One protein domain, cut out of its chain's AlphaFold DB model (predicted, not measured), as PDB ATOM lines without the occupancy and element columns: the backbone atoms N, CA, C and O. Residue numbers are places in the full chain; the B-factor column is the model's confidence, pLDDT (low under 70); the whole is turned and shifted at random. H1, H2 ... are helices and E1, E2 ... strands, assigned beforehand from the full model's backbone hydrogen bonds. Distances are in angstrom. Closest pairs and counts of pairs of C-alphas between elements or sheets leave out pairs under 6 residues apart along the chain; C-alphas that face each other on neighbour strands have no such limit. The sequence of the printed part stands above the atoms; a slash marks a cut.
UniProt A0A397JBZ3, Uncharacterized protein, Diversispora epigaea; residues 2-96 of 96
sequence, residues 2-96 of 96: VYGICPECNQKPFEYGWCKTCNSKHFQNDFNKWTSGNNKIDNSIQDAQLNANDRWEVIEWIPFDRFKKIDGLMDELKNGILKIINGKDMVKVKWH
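What this domain is: This is residues 2 to 96 of the 96 residues of an uncharacterized protein of Diversispora epigaea (UniProt A0A397JBZ3). With little regular structure, the model is a helical hairpin, H1 and H2, whose H2 packs on E1 of a small antiparallel strand hairpin, E1 and E2; residues 68 to 73 stick out. Of 95 printed residues, 32 are in named elements, H1 H2 E1 E2 along the chain, mixed in class. The whole is loose, radius of gyration of the C-alphas 15.8 A, spanning 49 by 26 by 21 A.

How they stand to each other: H1, residues 20 to 30, touches residues 46 to 51 alone of H2, residues 39 to 51; the closest C-alphas, of Ser 24 and Leu 50, are 4.7 A apart. They run opposite ways at a shallow tilt of 28 degrees. Every O i to N i+4 pair in both is within hydrogen-bond range. The closest C-alphas of H2 and E1, residues 59 to 62, are those of Ile 45 and Ile 59, 6.2 A apart. E1 and E2, residues 81 to 84, have N 60 and O 83 within hydrogen-bond range, 3.2 A. H1 is apart from both strands.

Where its parts are: H1, 15.3 A long, begins at C-alpha 20 (125.068, 236.977, 210.860); H2 is 18.1 A. E2 ends at C-alpha 84 (127.089, 221.569, 202.168).

The domain as a whole: The printed part has no cut. The link E1 to E2 is long, 18 residues. Residues 2 to 3, 12 to 15 and 64 to 96 have pLDDT under 70.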
ATOM      1  N   VAL A   2     141.542 238.612 215.993       51.50
ATOM      2  CA  VAL A   2     140.954 239.948 215.793       51.50
ATOM      3  C   VAL A   2     139.437 239.812 215.862       51.50
ATOM      4  O   VAL A   2     138.797 239.453 214.881       51.50
ATOM      5  N   TYR A   3     138.885 240.080 217.044       58.97
ATOM      6  CA  TYR A   3     137.480 240.434 217.213       58.97
ATOM      7  C   TYR A   3     137.329 241.864 216.710       58.97
ATOM      8  O   TYR A   3     137.821 242.795 217.348       58.97
ATOM      9  N   GLY A   4     136.732 242.050 215.542       73.94
ATOM     10  CA  GLY A   4     136.534 243.389 215.004       73.94
ATOM     11  C   GLY A   4     135.064 243.743 214.833       73.94
ATOM     12  O   GLY A   4     134.147 242.996 215.180       73.94
ATOM     13  N   ILE A   5     134.876 244.926 214.266       82.94
ATOM     14  CA  ILE A   5     133.593 245.495 213.879       82.94
ATOM     15  C   ILE A   5     133.296 245.106 212.429       82.94
ATOM     16  O   ILE A   5     134.169 245.240 211.574       82.94
ATOM     17  N   CYS A   6     132.085 244.625 212.142       86.12
ATOM     18  CA  CYS A   6     131.725 244.253 210.774       86.12
ATOM     19  C   CYS A   6     131.869 245.484 209.858       86.12
ATOM     20  O   CYS A   6     131.257 246.508 210.162       86.12
ATOM     21  N   PRO A   7     132.632 245.410 208.750       85.19
ATOM     22  CA  PRO A   7     132.895 246.575 207.901       85.19
ATOM     23  C   PRO A   7     131.653 247.075 207.151       85.19
ATOM     24  O   PRO A   7     131.649 248.198 206.662       85.19
ATOM     25  N   GLU A   8     130.605 246.255 207.044       89.50
ATOM     26  CA  GLU A   8     129.371 246.615 206.347       89.50
ATOM     27  C   GLU A   8     128.371 247.340 207.260       89.50
ATOM     28  O   GLU A   8     127.806 248.359 206.870       89.50
ATOM     29  N   CYS A   9     128.140 246.827 208.473       90.75
ATOM     30  CA  CYS A   9     127.112 247.362 209.376       90.75
ATOM     31  C   CYS A   9     127.664 248.102 210.599       90.75
ATOM     32  O   CYS A   9     126.891 248.652 211.380       90.75
ATOM     33  N   ASN A  10     128.985 248.124 210.785       87.12
ATOM     34  CA  ASN A  10     129.667 248.741 211.919       87.12
ATOM     35  C   ASN A  10     129.244 248.205 213.312       87.12
ATOM     36  O   ASN A  10     129.401 248.897 214.318       87.12
ATOM     37  N   GLN A  11     128.760 246.957 213.405       82.38
ATOM     38  CA  GLN A  11     128.366 246.301 214.670       82.38
ATOM     39  C   GLN A  11     129.429 245.296 215.191       82.38
ATOM     40  O   GLN A  11     130.199 244.738 214.405       82.38
ATOM     41  N   LYS A  12     129.491 245.082 216.524       67.44
ATOM     42  CA  LYS A  12     130.416 244.169 217.254       67.44
ATOM     43  C   LYS A  12     129.755 242.821 217.635       67.44
ATOM     44  O   LYS A  12     128.572 242.853 217.962       67.44
ATOM     45  N   PRO A  13     130.525 241.723 217.829       65.81
ATOM     46  CA  PRO A  13     131.733 241.324 217.107       65.81
ATOM     47  C   PRO A  13     131.388 240.379 215.941       65.81
ATOM     48  O   PRO A  13     130.481 239.556 216.045       65.81
ATOM     49  N   PHE A  14     132.140 240.474 214.840       65.06
ATOM     50  CA  PHE A  14     132.211 239.386 213.862       65.06
ATOM     51  C   PHE A  14     133.130 238.290 214.414       65.06
ATOM     52  O   PHE A  14     134.218 238.583 214.914       65.06
ATOM     53  N   GLU A  15     132.721 237.030 214.325       66.75
ATOM     54  CA  GLU A  15     133.567 235.888 214.679       66.75
ATOM     55  C   GLU A  15     134.118 235.290 213.381       66.75
ATOM     56  O   GLU A  15     133.368 235.080 212.435       66.75
ATOM     57  N   TYR A  16     135.440 235.127 213.266       70.31
ATOM     58  CA  TYR A  16     136.104 234.536 212.084       70.31
ATOM     59  C   TYR A  16     135.694 235.108 210.703       70.31
ATOM     60  O   TYR A  16     135.789 234.427 209.680       70.31
ATOM     61  N   GLY A  17     135.285 236.381 210.650       76.62
ATOM     62  CA  GLY A  17     134.842 237.046 209.418       76.62
ATOM     63  C   GLY A  17     133.372 236.810 209.056       76.62
ATOM     64  O   GLY A  17     132.970 237.134 207.941       76.62
ATOM     65  N   TRP A  18     132.564 236.277 209.974       86.56
ATOM     66  CA  TRP A  18     131.123 236.111 209.811       86.56
ATOM     67  C   TRP A  18     130.344 237.222 210.525       86.56
ATOM     68  O   TRP A  18     130.538 237.474 211.714       86.56
ATOM     69  N   CYS A  19     129.424 237.875 209.812       89.69
ATOM     70  CA  CYS A  19     128.430 238.763 210.407       89.69
ATOM     71  C   CYS A  19     127.039 238.236 210.068       89.69
ATOM     72  O   CYS A  19     126.566 238.418 208.948       89.69
ATOM     73  N   LYS A  20     126.385 237.599 211.045       88.44
ATOM     74  CA  LYS A  20     125.068 236.977 210.860       88.44
ATOM     75  C   LYS A  20     124.060 237.944 210.239       88.44
ATOM     76  O   LYS A  20     123.508 237.643 209.194       88.44
ATOM     77  N   THR A  21     123.904 239.138 210.808       90.38
ATOM     78  CA  THR A  21     122.948 240.146 210.320       90.38
ATOM     79  C   THR A  21     123.166 240.511 208.849       90.38
ATOM     80  O   THR A  21     122.211 240.541 208.075       90.38
ATOM     81  N   CYS A  22     124.414 240.777 208.453       91.81
ATOM     82  CA  CYS A  22     124.744 241.126 207.071       91.81
ATOM     83  C   CYS A  22     124.528 239.941 206.130       91.81
ATOM     84  O   CYS A  22     123.854 240.080 205.115       91.81
ATOM     85  N   ASN A  23     125.025 238.758 206.497       91.50
ATOM     86  CA  ASN A  23     124.900 237.567 205.664       91.50
ATOM     87  C   ASN A  23     123.436 237.138 205.491       91.50
ATOM     88  O   ASN A  23     123.017 236.916 204.359       91.50
ATOM     89  N   SER A  24     122.622 237.126 206.553       92.56
ATOM     90  CA  SER A  24     121.180 236.852 206.450       92.56
ATOM     91  C   SER A  24     120.491 237.825 205.487       92.56
ATOM     92  O   SER A  24     119.671 237.401 204.676       92.56
ATOM     93  N   LYS A  25     120.850 239.117 205.519       94.81
ATOM     94  CA  LYS A  25     120.307 240.123 204.593       94.81
ATOM     95  C   LYS A  25     120.739 239.870 203.144       94.81
ATOM     96  O   LYS A  25     119.915 239.989 202.239       94.81
ATOM     97  N   HIS A  26     122.002 239.512 202.914       94.31
ATOM     98  CA  HIS A  26     122.491 239.155 201.576       94.31
ATOM     99  C   HIS A  26     121.766 237.935 201.021       94.31
ATOM    100  O   HIS A  26     121.283 237.987 199.894       94.31
ATOM    101  N   PHE A  27     121.596 236.889 201.831       94.38
ATOM    102  CA  PHE A  27     120.852 235.700 201.427       94.38
ATOM    103  C   PHE A  27     119.405 236.029 201.052       94.38
ATOM    104  O   PHE A  27     118.965 235.641 199.972       94.38
ATOM    105  N   GLN A  28     118.693 236.822 201.860       95.56
ATOM    106  CA  GLN A  28     117.321 237.250 201.541       95.56
ATOM    107  C   GLN A  28     117.217 237.956 200.183       95.56
ATOM    108  O   GLN A  28     116.276 237.705 199.430       95.56
ATOM    109  N   ASN A  29     118.194 238.801 199.843       95.25
ATOM    110  CA  ASN A  29     118.234 239.489 198.549       95.25
ATOM    111  C   ASN A  29     118.470 238.531 197.364       95.25
ATOM    112  O   ASN A  29     118.156 238.873 196.221       95.25
ATOM    113  N   ASP A  30     119.016 237.344 197.627       92.00
ATOM    114  CA  ASP A  30     119.367 236.341 196.625       92.00
ATOM    115  C   ASP A  30     118.332 235.213 196.491       92.00
ATOM    116  O   ASP A  30     118.388 234.470 195.512       92.00
ATOM    117  N   PHE A  31     117.351 235.099 197.395       91.75
ATOM    118  CA  PHE A  31     116.352 234.015 197.379       91.75
ATOM    119  C   PHE A  31     115.542 233.928 196.083       91.75
ATOM    120  O   PHE A  31     115.172 232.838 195.669       91.75
ATOM    121  N   ASN A  32     115.315 235.053 195.402       90.06
ATOM    122  CA  ASN A  32     114.596 235.077 194.124       90.06
ATOM    123  C   ASN A  32     115.512 234.880 192.903       90.06
ATOM    124  O   ASN A  32     115.032 234.887 191.771       90.06
ATOM    125  N   LYS A  33     116.831 234.749 193.100       88.31
ATOM    126  CA  LYS A  33     117.813 234.590 192.011       88.31
ATOM    127  C   LYS A  33     118.078 233.131 191.654       88.31
ATOM    128  O   LYS A  33     118.731 232.863 190.648       88.31
ATOM    129  N   TRP A  34     117.608 232.193 192.469       88.12
ATOM    130  CA  TRP A  34     117.759 230.766 192.233       88.12
ATOM    131  C   TRP A  34     116.569 230.001 192.813       88.12
ATOM    132  O   TRP A  34     115.904 230.454 193.734       88.12
ATOM    133  N   THR A  35     116.319 228.817 192.269       85.56
ATOM    134  CA  THR A  35     115.396 227.827 192.832       85.56
ATOM    135  C   THR A  35     115.911 226.444 192.457       85.56
ATOM    136  O   THR A  35     116.544 226.273 191.408       85.56
ATOM    137  N   SER A  36     115.667 225.452 193.311       82.06
ATOM    138  CA  SER A  36     115.864 224.042 192.960       82.06
ATOM    139  C   SER A  36     114.717 223.459 192.131       82.06
ATOM    140  O   SER A  36     114.804 222.322 191.673       82.06
ATOM    141  N   GLY A  37     113.620 224.205 191.958       84.62
ATOM    142  CA  GLY A  37     112.350 223.686 191.455       84.62
ATOM    143  C   GLY A  37     111.554 222.900 192.507       84.62
ATOM    144  O   GLY A  37     110.497 222.359 192.190       84.62
ATOM    145  N   ASN A  38     112.033 222.831 193.758       85.19
ATOM    146  CA  ASN A  38     111.357 222.172 194.871       85.19
ATOM    147  C   ASN A  38     111.272 223.100 196.089       85.19
ATOM    148  O   ASN A  38     112.228 223.248 196.850       85.19
ATOM    149  N   ASN A  39     110.075 223.635 196.339       89.88
ATOM    150  CA  ASN A  39     109.824 224.588 197.424       89.88
ATOM    151  C   ASN A  39     110.232 224.070 198.812       89.88
ATOM    152  O   ASN A  39     110.636 224.856 199.658       89.88
ATOM    153  N   LYS A  40     110.139 222.758 199.079       88.31
ATOM    154  CA  LYS A  40     110.546 222.211 200.387       88.31
ATOM    155  C   LYS A  40     112.058 222.291 200.574       88.31
ATOM    156  O   LYS A  40     112.522 222.596 201.670       88.31
ATOM    157  N   ILE A  41     112.814 222.011 199.514       84.06
ATOM    158  CA  ILE A  41     114.276 222.107 199.524       84.06
ATOM    159  C   ILE A  41     114.682 223.576 199.616       84.06
ATOM    160  O   ILE A  41     115.493 223.916 200.472       84.06
ATOM    161  N   ASP A  42     114.068 224.436 198.806       87.25
ATOM    162  CA  ASP A  42     114.349 225.872 198.800       87.25
ATOM    163  C   ASP A  42     114.116 226.478 200.189       87.25
ATOM    164  O   ASP A  42     115.039 227.068 200.745       87.25
ATOM    165  N   ASN A  43     112.955 226.230 200.806       93.44
ATOM    166  CA  ASN A  43     112.659 226.702 202.163       93.44
ATOM    167  C   ASN A  43     113.688 226.194 203.185       93.44
ATOM    168  O   ASN A  43     114.159 226.964 204.014       93.44
ATOM    169  N   SER A  44     114.093 224.921 203.095       90.88
ATOM    170  CA  SER A  44     115.080 224.344 204.021       90.88
ATOM    171  C   SER A  44     116.457 225.008 203.895       90.88
ATOM    172  O   SER A  44     117.132 225.240 204.897       90.88
ATOM    173  N   ILE A  45     116.888 225.322 202.668       90.06
ATOM    174  CA  ILE A  45     118.159 226.016 202.412       90.06
ATOM    175  C   ILE A  45     118.079 227.466 202.897       90.06
ATOM    176  O   ILE A  45     119.008 227.930 203.556       90.06
ATOM    177  N   GLN A  46     116.981 228.166 202.600       94.12
ATOM    178  CA  GLN A  46     116.760 229.546 203.036       94.12
ATOM    179  C   GLN A  46     116.775 229.645 204.568       94.12
ATOM    180  O   GLN A  46     117.498 230.474 205.117       94.12
ATOM    181  N   ASP A  47     116.072 228.748 205.265       94.81
ATOM    182  CA  ASP A  47     116.063 228.693 206.729       94.81
ATOM    183  C   ASP A  47     117.466 228.445 207.303       94.81
ATOM    184  O   ASP A  47     117.870 229.113 208.260       94.81
ATOM    185  N   ALA A  48     118.247 227.535 206.710       92.25
ATOM    186  CA  ALA A  48     119.628 227.293 207.130       92.25
ATOM    187  C   ALA A  48     120.517 228.535 206.926       92.25
ATOM    188  O   ALA A  48     121.248 228.932 207.833       92.25
ATOM    189  N   GLN A  49     120.409 229.196 205.769       93.38
ATOM    190  CA  GLN A  49     121.155 230.416 205.441       93.38
ATOM    191  C   GLN A  49     120.831 231.582 206.388       93.38
ATOM    192  O   GLN A  49     121.736 232.300 206.813       93.38
ATOM    193  N   LEU A  50     119.560 231.757 206.767       94.44
ATOM    194  CA  LEU A  50     119.142 232.804 207.707       94.44
ATOM    195  C   LEU A  50     119.673 232.575 209.123       94.44
ATOM    196  O   LEU A  50     119.944 233.544 209.837       94.44
ATOM    197  N   ASN A  51     119.801 231.312 209.533       92.44
ATOM    198  CA  ASN A  51     120.138 230.945 210.904       92.44
ATOM    199  C   ASN A  51     121.629 230.675 211.141       92.44
ATOM    200  O   ASN A  51     122.023 230.629 212.310       92.44
ATOM    201  N   ALA A  52     122.442 230.573 210.085       90.31
ATOM    202  CA  ALA A  52     123.879 230.311 210.161       90.31
ATOM    203  C   ALA A  52     124.627 231.308 211.068       90.31
ATOM    204  O   ALA A  52     124.545 232.535 210.918       90.31
ATOM    205  N   ASN A  53     125.384 230.770 212.023       87.88
ATOM    206  CA  ASN A  53     126.207 231.522 212.969       87.88
ATOM    207  C   ASN A  53     127.677 231.592 212.545       87.88
ATOM    208  O   ASN A  53     128.415 232.413 213.082       87.88
ATOM    209  N   ASP A  54     128.075 230.789 211.561       85.88
ATOM    210  CA  ASP A  54     129.405 230.796 210.962       85.88
ATOM    211  C   ASP A  54     129.300 230.485 209.459       85.88
ATOM    212  O   ASP A  54     128.363 229.833 208.995       85.88
ATOM    213  N   ARG A  55     130.303 230.904 208.689       82.94
ATOM    214  CA  ARG A  55     130.458 230.618 207.258       82.94
ATOM    215  C   ARG A  55     130.475 229.120 206.947       82.94
ATOM    216  O   ARG A  55     130.172 228.729 205.826       82.94
ATOM    217  N   TRP A  56     130.862 228.295 207.920       83.50
ATOM    218  CA  TRP A  56     130.891 226.836 207.799       83.50
ATOM    219  C   TRP A  56     129.511 226.191 207.971       83.50
ATOM    220  O   TRP A  56     129.327 225.045 207.585       83.50
ATOM    221  N   GLU A  57     128.529 226.913 208.511       85.25
ATOM    222  CA  GLU A  57     127.153 226.421 208.668       85.25
ATOM    223  C   GLU A  57     126.287 226.701 207.426       85.25
ATOM    224  O   GLU A  57     125.143 226.252 207.339       85.25
ATOM    225  N   VAL A  58     126.815 227.447 206.451       85.75
ATOM    226  CA  VAL A  58     126.073 227.866 205.259       85.75
ATOM    227  C   VAL A  58     125.902 226.707 204.281       85.75
ATOM    228  O   VAL A  58     126.859 226.039 203.878       85.75
ATOM    229  N   ILE A  59     124.663 226.526 203.829       84.94
ATOM    230  CA  ILE A  59     124.315 225.648 202.713       84.94
ATOM    231  C   ILE A  59     124.179 226.508 201.456       84.94
ATOM    232  O   ILE A  59     123.436 227.488 201.447       84.94
ATOM    233  N   GLU A  60     124.878 226.139 200.382       79.88
ATOM    234  CA  GLU A  60     124.781 226.824 199.091       79.88
ATOM    235  C   GLU A  60     124.085 225.942 198.053       79.88
ATOM    236  O   GLU A  60     124.462 224.786 197.820       79.88
ATOM    237  N   TRP A  61     123.095 226.520 197.370       81.25
ATOM    238  CA  TRP A  61     122.534 225.928 196.164       81.25
ATOM    239  C   TRP A  61     123.426 226.235 194.958       81.25
ATOM    240  O   TRP A  61     123.669 227.399 194.615       81.25
ATOM    241  N   ILE A  62     123.906 225.197 194.274       76.56
ATOM    242  CA  ILE A  62     124.650 225.345 193.023       76.56
ATOM    243  C   ILE A  62     123.814 224.753 191.888       76.56
ATOM    244  O   ILE A  62     123.755 223.527 191.758       76.56
ATOM    245  N   PRO A  63     123.168 225.598 191.057       70.12
ATOM    246  CA  PRO A  63     122.465 225.104 189.888       70.12
ATOM    247  C   PRO A  63     123.437 224.408 188.929       70.12
ATOM    248  O   PRO A  63     124.633 224.718 188.864       70.12
ATOM    249  N   PHE A  64     122.918 223.380 188.255       68.00
ATOM    250  CA  PHE A  64     123.723 222.424 187.497       68.00
ATOM    251  C   PHE A  64     124.485 223.075 186.332       68.00
ATOM    252  O   PHE A  64     125.594 222.673 185.997       68.00
ATOM    253  N   ASP A  65     123.896 224.114 185.752       67.44
ATOM    254  CA  ASP A  65     124.449 224.929 184.671       67.44
ATOM    255  C   ASP A  65     125.787 225.606 185.021       67.44
ATOM    256  O   ASP A  65     126.573 225.904 184.121       67.44
ATOM    257  N   ARG A  66     126.091 225.798 186.315       66.44
ATOM    258  CA  ARG A  66     127.388 226.315 186.786       66.44
ATOM    259  C   ARG A  66     128.504 225.273 186.788       66.44
ATOM    260  O   ARG A  66     129.675 225.645 186.894       66.44
ATOM    261  N   PHE A  67     128.190 223.983 186.677       67.31
ATOM    262  CA  PHE A  67     129.212 222.950 186.554       67.31
ATOM    263  C   PHE A  67     129.677 222.866 185.099       67.31
ATOM    264  O   PHE A  67     128.871 222.740 184.178       67.31
ATOM    265  N   LYS A  68     131.000 222.926 184.878       62.56
ATOM    266  CA  LYS A  68     131.576 222.671 183.552       62.56
ATOM    267  C   LYS A  68     131.081 221.311 183.067       62.56
ATOM    268  O   LYS A  68     131.292 220.299 183.731       62.56
ATOM    269  N   LYS A  69     130.437 221.324 181.903       57.84
ATOM    270  CA  LYS A  69     129.966 220.144 181.185       57.84
ATOM    271  C   LYS A  69     131.139 219.168 181.027       57.84
ATOM    272  O   LYS A  69     132.094 219.461 180.316       57.84
ATOM    273  N   ILE A  70     131.091 218.049 181.740       59.62
ATOM    274  CA  ILE A  70     131.930 216.889 181.446       59.62
ATOM    275  C   ILE A  70     131.062 216.007 180.555       59.62
ATOM    276  O   ILE A  70     130.022 215.512 181.003       59.62
ATOM    277  N   ASP A  71     131.433 215.891 179.280       54.59
ATOM    278  CA  ASP A  71     130.694 215.081 178.313       54.59
ATOM    279  C   ASP A  71     130.573 213.633 178.822       54.59
ATOM    280  O   ASP A  71     131.559 213.021 179.230       54.59
ATOM    281  N   GLY A  72     129.342 213.107 178.847       57.69
ATOM    282  CA  GLY A  72     129.028 211.732 179.267       57.69
ATOM    283  C   GLY A  72     128.357 211.558 180.638       57.69
ATOM    284  O   GLY A  72     127.878 210.468 180.922       57.69
ATOM    285  N   LEU A  73     128.255 212.599 181.480       55.66
ATOM    286  CA  LEU A  73     127.587 212.516 182.801       55.66
ATOM    287  C   LEU A  73     126.165 213.112 182.840       55.66
ATOM    288  O   LEU A  73     125.516 213.096 183.889       55.66
ATOM    289  N   MET A  74     125.681 213.672 181.725       51.00
ATOM    290  CA  MET A  74     124.443 214.464 181.698       51.00
ATOM    291  C   MET A  74     123.161 213.658 181.911       51.00
ATOM    292  O   MET A  74     122.217 214.190 182.494       51.00
ATOM    293  N   ASP A  75     123.114 212.397 181.484       53.00
ATOM    294  CA  ASP A  75     121.858 211.638 181.507       53.00
ATOM    295  C   ASP A  75     121.420 211.231 182.926       53.00
ATOM    296  O   ASP A  75     120.240 210.964 183.155       53.00
ATOM    297  N   GLU A  76     122.325 211.286 183.910       52.84
ATOM    298  CA  GLU A  76     122.043 210.881 185.294       52.84
ATOM    299  C   GLU A  76     121.785 212.034 186.288       52.84
ATOM    300  O   GLU A  76     121.431 211.762 187.437       52.84
ATOM    301  N   LEU A  77     121.969 213.309 185.912       52.50
ATOM    302  CA  LEU A  77     122.089 214.427 186.874       52.50
ATOM    303  C   LEU A  77     121.131 215.598 186.609       52.50
ATOM    304  O   LEU A  77     121.550 216.745 186.486       52.50
ATOM    305  N   LYS A  78     119.825 215.331 186.547       51.94
ATOM    306  CA  LYS A  78     118.828 216.329 186.112       51.94
ATOM    307  C   LYS A  78     118.510 217.461 187.106       51.94
ATOM    308  O   LYS A  78     117.894 218.434 186.693       51.94
ATOM    309  N   ASN A  79     118.934 217.387 188.374       56.00
ATOM    310  CA  ASN A  79     118.313 218.202 189.435       56.00
ATOM    311  C   ASN A  79     119.264 219.111 190.249       56.00
ATOM    312  O   ASN A  79     118.816 219.740 191.198       56.00
ATOM    313  N   GLY A  80     120.549 219.231 189.892       52.84
ATOM    314  CA  GLY A  80     121.518 220.056 190.643       52.84
ATOM    315  C   GLY A  80     122.260 219.306 191.757       52.84
ATOM    316  O   GLY A  80     122.009 218.128 192.009       52.84
ATOM    317  N   ILE A  81     123.239 219.969 192.385       60.28
ATOM    318  CA  ILE A  81     124.073 219.412 193.463       60.28
ATOM    319  C   ILE A  81     123.988 220.347 194.672       60.28
ATOM    320  O   ILE A  81     124.233 221.548 194.558       60.28
ATOM    321  N   LEU A  82     123.687 219.785 195.843       53.72
ATOM    322  CA  LEU A  82     123.808 220.489 197.118       53.72
ATOM    323  C   LEU A  82     125.284 220.538 197.522       53.72
ATOM    324  O   LEU A  82     125.924 219.497 197.677       53.72
ATOM    325  N   LYS A  83     125.829 221.742 197.721       57.47
ATOM    326  CA  LYS A  83     127.128 221.910 198.377       57.47
ATOM    327  C   LYS A  83     126.879 222.292 199.832       57.47
ATOM    328  O   LYS A  83     126.531 223.428 200.140       57.47
ATOM    329  N   ILE A  84     127.061 221.327 200.725       52.84
ATOM    330  CA  ILE A  84     127.089 221.569 202.168       52.84
ATOM    331  C   ILE A  84     128.528 221.974 202.502       52.84
ATOM    332  O   ILE A  84     129.440 221.173 202.319       52.84
ATOM    333  N   ILE A  85     128.771 223.202 202.968       49.25
ATOM    334  CA  ILE A  85     130.122 223.643 203.367       49.25
ATOM    335  C   ILE A  85     130.418 223.194 204.812       49.25
ATOM    336  O   ILE A  85     131.051 223.903 205.581       49.25
ATOM    337  N   ASN A  86     130.039 221.969 205.189       35.72
ATOM    338  CA  ASN A  86     130.507 221.357 206.435       35.72
ATOM    339  C   ASN A  86     131.891 220.758 206.199       35.72
ATOM    340  O   ASN A  86     132.027 219.551 206.034       35.72
ATOM    341  N   GLY A  87     132.913 221.609 206.118       34.78
ATOM    342  CA  GLY A  87     134.316 221.266 206.370       34.78
ATOM    343  C   GLY A  87     135.005 220.154 205.560       34.78
ATOM    344  O   GLY A  87     136.225 220.080 205.678       34.78
ATOM    345  N   LYS A  88     134.333 219.309 204.758       31.23
ATOM    346  CA  LYS A  88     134.993 218.269 203.950       31.23
ATOM    347  C   LYS A  88     134.198 217.607 202.821       31.23
ATOM    348  O   LYS A  88     134.866 217.150 201.904       31.23
ATOM    349  N   ASP A  89     132.864 217.610 202.785       34.16
ATOM    350  CA  ASP A  89     132.167 216.746 201.814       34.16
ATOM    351  C   ASP A  89     131.093 217.444 200.967       34.16
ATOM    352  O   ASP A  89     130.118 218.007 201.463       34.16
ATOM    353  N   MET A  90     131.248 217.338 199.642       41.78
ATOM    354  CA  MET A  90     130.165 217.552 198.683       41.78
ATOM    355  C   MET A  90     129.238 216.331 198.722       41.78
ATOM    356  O   MET A  90     129.586 215.270 198.206       41.78
ATOM    357  N   VAL A  91     128.051 216.463 199.312       42.91
ATOM    358  CA  VAL A  91     127.071 215.368 199.322       42.91
ATOM    359  C   VAL A  91     126.287 215.374 198.008       42.91
ATOM    360  O   VAL A  91     125.415 216.210 197.777       42.91
ATOM    361  N   LYS A  92     126.580 214.409 197.132       42.66
ATOM    362  CA  LYS A  92     125.765 214.126 195.945       42.66
ATOM    363  C   LYS A  92     124.468 213.447 196.389       42.66
ATOM    364  O   LYS A  92     124.451 212.245 196.639       42.66
ATOM    365  N   VAL A  93     123.377 214.199 196.471       42.09
ATOM    366  CA  VAL A  93     122.050 213.620 196.715       42.09
ATOM    367  C   VAL A  93     121.465 213.162 195.374       42.09
ATOM    368  O   VAL A  93     121.110 213.986 194.534       42.09
ATOM    369  N   LYS A  94     121.410 211.843 195.142       33.81
ATOM    370  CA  LYS A  94     120.696 211.226 194.009       33.81
ATOM    371  C   LYS A  94     119.293 210.864 194.503       33.81
ATOM    372  O   LYS A  94     119.165 209.986 195.349       33.81
ATOM    373  N   TRP A  95     118.262 211.543 194.009       39.03
ATOM    374  CA  TRP A  95     116.872 211.150 194.264       39.03
ATOM    375  C   TRP A  95     116.446 210.128 193.199       39.03
ATOM    376  O   TRP A  95     116.697 210.360 192.015       39.03
ATOM    377  N   HIS A  96     115.897 208.990 193.640       34.22
ATOM    378  CA  HIS A  96     115.184 208.024 192.792       34.22
ATOM    379  C   HIS A  96     113.768 208.520 192.503       34.22
ATOM    380  O   HIS A  96     113.199 209.185 193.401       34.22
TER     381      HIS A  96